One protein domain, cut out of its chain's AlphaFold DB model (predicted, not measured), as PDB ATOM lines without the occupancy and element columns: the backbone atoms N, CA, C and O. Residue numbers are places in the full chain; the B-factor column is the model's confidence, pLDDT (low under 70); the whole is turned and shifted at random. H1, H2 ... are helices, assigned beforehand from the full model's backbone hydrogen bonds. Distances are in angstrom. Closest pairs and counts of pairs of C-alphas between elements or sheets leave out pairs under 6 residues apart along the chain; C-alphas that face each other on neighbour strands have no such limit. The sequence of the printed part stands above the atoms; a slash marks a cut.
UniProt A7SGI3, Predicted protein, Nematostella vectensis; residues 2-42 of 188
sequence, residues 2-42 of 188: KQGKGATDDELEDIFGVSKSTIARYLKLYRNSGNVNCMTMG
ATOM      1  N   LYS A   2      24.594 -46.219 -31.021       34.41
ATOM      2  CA  LYS A   2      24.617 -44.830 -30.520       34.41
ATOM      3  C   LYS A   2      24.023 -43.865 -31.559       34.41
ATOM      4  O   LYS A   2      24.584 -43.724 -32.639       34.41
ATOM      5  N   GLN A   3      22.917 -43.203 -31.217       45.09
ATOM      6  CA  GLN A   3      22.443 -42.012 -31.921       45.09
ATOM      7  C   GLN A   3      23.374 -40.854 -31.539       45.09
ATOM      8  O   GLN A   3      23.218 -40.240 -30.487       45.09
ATOM      9  N   GLY A   4      24.412 -40.622 -32.344       46.72
ATOM     10  CA  GLY A   4      25.156 -39.365 -32.297       46.72
ATOM     11  C   GLY A   4      24.285 -38.241 -32.858       46.72
ATOM     12  O   GLY A   4      23.458 -38.498 -33.734       46.72
ATOM     13  N   LYS A   5      24.451 -37.007 -32.362       52.00
ATOM     14  CA  LYS A   5      23.901 -35.808 -33.017       52.00
ATOM     15  C   LYS A   5      24.258 -35.885 -34.507       52.00
ATOM     16  O   LYS A   5      25.435 -36.018 -34.829       52.00
ATOM     17  N   GLY A   6      23.255 -35.897 -35.383       64.44
ATOM     18  CA  GLY A   6      23.491 -35.963 -36.823       64.44
ATOM     19  C   GLY A   6      24.269 -34.728 -37.260       64.44
ATOM     20  O   GLY A   6      23.805 -33.619 -37.010       64.44
ATOM     21  N   ALA A   7      25.447 -34.932 -37.853       74.56
ATOM     22  CA  ALA A   7      26.179 -33.860 -38.515       74.56
ATOM     23  C   ALA A   7      25.315 -33.293 -39.650       74.56
ATOM     24  O   ALA A   7      24.589 -34.036 -40.321       74.56
ATOM     25  N   THR A   8      25.362 -31.982 -39.824       81.81
ATOM     26  CA  THR A   8      24.690 -31.284 -40.920       81.81
ATOM     27  C   THR A   8      25.391 -31.574 -42.249       81.81
ATOM     28  O   THR A   8      26.570 -31.926 -42.271       81.81
ATOM     29  N   ASP A   9      24.680 -31.428 -43.370       77.81
ATOM     30  CA  ASP A   9      25.266 -31.648 -44.701       77.81
ATOM     31  C   ASP A   9      26.480 -30.728 -44.959       77.81
ATOM     32  O   ASP A   9      27.401 -31.133 -45.662       77.81
ATOM     33  N   ASP A  10      26.509 -29.539 -44.345       80.75
ATOM     34  CA  ASP A  10      27.610 -28.567 -44.436       80.75
ATOM     35  C   ASP A  10      28.860 -29.060 -43.691       80.75
ATOM     36  O   ASP A  10      29.957 -29.070 -44.242       80.75
ATOM     37  N   GLU A  11      28.690 -29.562 -42.465       82.19
ATOM     38  CA  GLU A  11      29.788 -30.171 -41.703       82.19
ATOM     39  C   GLU A  11      30.341 -31.410 -42.419       82.19
ATOM     40  O   GLU A  11      31.542 -31.666 -42.400       82.19
ATOM     41  N   LEU A  12      29.472 -32.189 -43.069       81.81
ATOM     42  CA  LEU A  12      29.876 -33.365 -43.836       81.81
ATOM     43  C   LEU A  12      30.620 -32.989 -45.126       81.81
ATOM     44  O   LEU A  12      31.540 -33.708 -45.516       81.81
ATOM     45  N   GLU A  13      30.250 -31.888 -45.779       87.06
ATOM     46  CA  GLU A  13      30.949 -31.379 -46.964       87.06
ATOM     47  C   GLU A  13      32.378 -30.960 -46.616       87.06
ATOM     48  O   GLU A  13      33.314 -31.390 -47.294       87.06
ATOM     49  N   ASP A  14      32.558 -30.244 -45.506       85.25
ATOM     50  CA  ASP A  14      33.874 -29.817 -45.023       85.25
ATOM     51  C   ASP A  14      34.736 -30.993 -44.534       85.25
ATOM     52  O   ASP A  14      35.928 -31.063 -44.838       85.25
ATOM     53  N   ILE A  15      34.154 -31.949 -43.798       86.44
ATOM     54  CA  ILE A  15      34.894 -33.098 -43.247       86.44
ATOM     55  C   ILE A  15      35.348 -34.060 -44.348       86.44
ATOM     56  O   ILE A  15      36.472 -34.564 -44.308       86.44
ATOM     57  N   PHE A  16      34.465 -34.369 -45.301       83.38
ATOM     58  CA  PHE A  16      34.715 -35.401 -46.308       83.38
ATOM     59  C   PHE A  16      35.184 -34.840 -47.655       83.38
ATOM     60  O   PHE A  16      35.582 -35.622 -48.518       83.38
ATOM     61  N   GLY A  17      35.144 -33.518 -47.855       88.69
ATOM     62  CA  GLY A  17      35.545 -32.872 -49.107       88.69
ATOM     63  C   GLY A  17      34.686 -33.293 -50.303       88.69
ATOM     64  O   GLY A  17      35.174 -33.360 -51.431       88.69
ATOM     65  N   VAL A  18      33.418 -33.641 -50.070       87.94
ATOM     66  CA  VAL A  18      32.478 -34.103 -51.100       87.94
ATOM     67  C   VAL A  18      31.252 -33.205 -51.137       87.94
ATOM     68  O   VAL A  18      30.755 -32.786 -50.102       87.94
ATOM     69  N   SER A  19      30.710 -32.965 -52.332       91.31
ATOM     70  CA  SER A  19      29.542 -32.084 -52.466       91.31
ATOM     71  C   SER A  19      28.330 -32.559 -51.651       91.31
ATOM     72  O   SER A  19      28.077 -33.770 -51.550       91.31
ATOM     73  N   LYS A  20      27.483 -31.616 -51.221       88.25
ATOM     74  CA  LYS A  20      26.180 -31.910 -50.580       88.25
ATOM     75  C   LYS A  20      25.324 -32.901 -51.373       88.25
ATOM     76  O   LYS A  20      24.647 -33.749 -50.799       88.25
ATOM     77  N   SER A  21      25.387 -32.855 -52.707       89.19
ATOM     78  CA  SER A  21      24.648 -33.788 -53.571       89.19
ATOM     79  C   SER A  21      25.123 -35.242 -53.433       89.19
ATOM     80  O   SER A  21      24.310 -36.170 -53.424       89.19
ATOM     81  N   THR A  22      26.430 -35.450 -53.250       88.25
ATOM     82  CA  THR A  22      27.014 -36.763 -52.960       88.25
ATOM     83  C   THR A  22      26.594 -37.235 -51.572       88.25
ATOM     84  O   THR A  22      26.166 -38.381 -51.438       88.25
ATOM     85  N   ILE A  23      26.631 -36.356 -50.569       89.19
ATOM     86  CA  ILE A  23      26.206 -36.660 -49.192       89.19
ATOM     87  C   ILE A  23      24.737 -37.090 -49.170       89.19
ATOM     88  O   ILE A  23      24.417 -38.192 -48.716       89.19
ATOM     89  N   ALA A  24      23.850 -36.297 -49.774       88.88
ATOM     90  CA  ALA A  24      22.429 -36.605 -49.883       88.88
ATOM     91  C   ALA A  24      22.173 -37.939 -50.607       88.88
ATOM     92  O   ALA A  24      21.329 -38.733 -50.179       88.88
ATOM     93  N   ARG A  25      22.925 -38.229 -51.680       87.00
ATOM     94  CA  ARG A  25      22.840 -39.503 -52.413       87.00
ATOM     95  C   ARG A  25      23.210 -40.695 -51.527       87.00
ATOM     96  O   ARG A  25      22.474 -41.679 -51.518       87.00
ATOM     97  N   TYR A  26      24.305 -40.610 -50.774       87.56
ATOM     98  CA  TYR A  26      24.766 -41.697 -49.902       87.56
ATOM     99  C   TYR A  26      23.850 -41.893 -48.689       87.56
ATOM    100  O   TYR A  26      23.508 -43.030 -48.366       87.56
ATOM    101  N   LEU A  27      23.358 -40.812 -48.077       87.62
ATOM    102  CA  LEU A  27      22.360 -40.891 -47.006       87.62
ATOM    103  C   LEU A  27      21.058 -41.532 -47.497       87.62
ATOM    104  O   LEU A  27      20.477 -42.358 -46.793       87.62
ATOM    105  N   LYS A  28      20.606 -41.201 -48.714       88.56
ATOM    106  CA  LYS A  28      19.437 -41.838 -49.337       88.56
ATOM    107  C   LYS A  28      19.670 -43.330 -49.584       88.56
ATOM    108  O   LYS A  28      18.797 -44.130 -49.262       88.56
ATOM    109  N   LEU A  29      20.835 -43.713 -50.111       86.81
ATOM    110  CA  LEU A  29      21.201 -45.120 -50.320       86.81
ATOM    111  C   LEU A  29      21.205 -45.906 -49.003       86.81
ATOM    112  O   LEU A  29      20.588 -46.969 -48.928       86.81
ATOM    113  N   TYR A  30      21.809 -45.346 -47.953       88.00
ATOM    114  CA  TYR A  30      21.852 -45.970 -46.633       88.00
ATOM    115  C   TYR A  30      20.462 -46.098 -46.004       88.00
ATOM    116  O   TYR A  30      20.110 -47.162 -45.506       88.00
ATOM    117  N   ARG A  31      19.629 -45.050 -46.070       86.81
ATOM    118  CA  ARG A  31      18.243 -45.095 -45.565       86.81
ATOM    119  C   ARG A  31      17.403 -46.154 -46.277       86.81
ATOM    120  O   ARG A  31      16.576 -46.792 -45.638       86.81
ATOM    121  N   ASN A  32      17.621 -46.340 -47.577       85.75
ATOM    122  CA  ASN A  32      16.840 -47.271 -48.386       85.75
ATOM    123  C   ASN A  32      17.309 -48.729 -48.271       85.75
ATOM    124  O   ASN A  32      16.484 -49.629 -48.383       85.75
ATOM    125  N   SER A  33      18.611 -48.974 -48.103       85.38
ATOM    126  CA  SER A  33      19.193 -50.324 -48.203       85.38
ATOM    127  C   SER A  33      19.961 -50.792 -46.963       85.38
ATOM    128  O   SER A  33      20.371 -51.947 -46.898       85.38
ATOM    129  N   GLY A  34      20.190 -49.912 -45.985       88.25
ATOM    130  CA  GLY A  34      21.043 -50.176 -44.823       88.25
ATOM    131  C   GLY A  34      22.539 -50.269 -45.147       88.25
ATOM    132  O   GLY A  34      23.329 -50.593 -44.264       88.25
ATOM    133  N   ASN A  35      22.942 -50.006 -46.395       85.00
ATOM    134  CA  ASN A  35      24.313 -50.161 -46.869       85.00
ATOM    135  C   ASN A  35      24.672 -49.073 -47.908       85.00
ATOM    136  O   ASN A  35      23.805 -48.496 -48.558       85.00
ATOM    137  N   VAL A  36      25.962 -48.775 -48.050       85.00
ATOM    138  CA  VAL A  36      26.535 -47.848 -49.045       85.00
ATOM    139  C   VAL A  36      27.613 -48.514 -49.907       85.00
ATOM    140  O   VAL A  36      28.468 -47.836 -50.474       85.00
ATOM    141  N   ASN A  37      27.579 -49.844 -50.011       84.56
ATOM    142  CA  ASN A  37      28.449 -50.605 -50.900       84.56
ATOM    143  C   ASN A  37      28.390 -50.066 -52.334       84.56
ATOM    144  O   ASN A  37      27.331 -49.675 -52.834       84.56
ATOM    145  N   CYS A  38      29.539 -50.088 -53.007       74.44
ATOM    146  CA  CYS A  38      29.630 -49.732 -54.413       74.44
ATOM    147  C   CYS A  38      28.657 -50.579 -55.242       74.44
ATOM    148  O   CYS A  38      28.604 -51.803 -55.107       74.44
ATOM    149  N   MET A  39      27.908 -49.924 -56.128       70.31
ATOM    150  CA  MET A  39      27.134 -50.628 -57.144       70.31
ATOM    151  C   MET A  39      28.086 -51.283 -58.148       70.31
ATOM    152  O   MET A  39      29.201 -50.801 -58.362       70.31
ATOM    153  N   THR A  40      27.644 -52.361 -58.794       71.00
ATOM    154  CA  THR A  40      28.376 -52.940 -59.924       71.00
ATOM    155  C   THR A  40      28.452 -51.900 -61.040       71.00
ATOM    156  O   THR A  40      27.448 -51.573 -61.670       71.00
ATOM    157  N   MET A  41      29.641 -51.342 -61.247       68.00
ATOM    158  CA  MET A  41      29.903 -50.372 -62.304       68.00
ATOM    159  C   MET A  41      30.177 -51.109 -63.616       68.00
ATOM    160  O   MET A  41      30.957 -52.058 -63.644       68.00
ATOM    161  N   GLY A  42      29.561 -50.652 -64.707       62.88
ATOM    162  CA  GLY A  42      29.768 -51.202 -66.047       62.88
ATOM    163  C   GLY A  42      28.519 -51.833 -66.660       62.88
ATOM    164  O   GLY A  42      27.438 -51.855 -66.075       62.88
TER     165      GLY A  42
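AT A GLANCE: This is residues 2 to 42 of the 188 residues of the protein "Predicted protein" of Nematostella vectensis (UniProt A7SGI3). Two helices, the short H1 and the longer H2, meet in an L-shaped corner, with H2 touching H1 near its own beginning. Two tails with no named element lie at the ends: residues 2 to 8 lead into H1, and residues 34 to 42 follow the last residue of H2, at the end of H2 away from the corner. The printed part has 41 residues with two named helices, H1 then H2, and no named strand; the class is all helix. It is loose, with a radius of gyration of the C-alphas of 11.6 A, and flat, spanning 34 by 24 by 12 A.

IN THESE COORDINATES: H1, residues 9 to 16, begins at C-alpha 9 (25.266, -31.648, -44.701). H2, residues 20 to 33, is 19.8 A long and ends at C-alpha 33 (19.193, -50.324, -48.203).

HOW THE PARTS SIT: H1 and H2 touch, and the closest C-alphas, of Asp 9 and Lys 20, are 6.0 A apart. H2 touches H1 with residues 20 to 24 alone. Their lines are about perpendicular, at 84 degrees. In H1 and H2 every O i to N i+4 pair is within hydrogen-bond range.

THE WHOLE: The C-alphas farthest apart, of Lys 5 and Gly 42, are 36.9 A apart. The printed part has no cut, and the link from H1 to H2 is tight. The mean pLDDT of the printed part is 79.2; residues 2 to 6 and 41 to 42 are under 70.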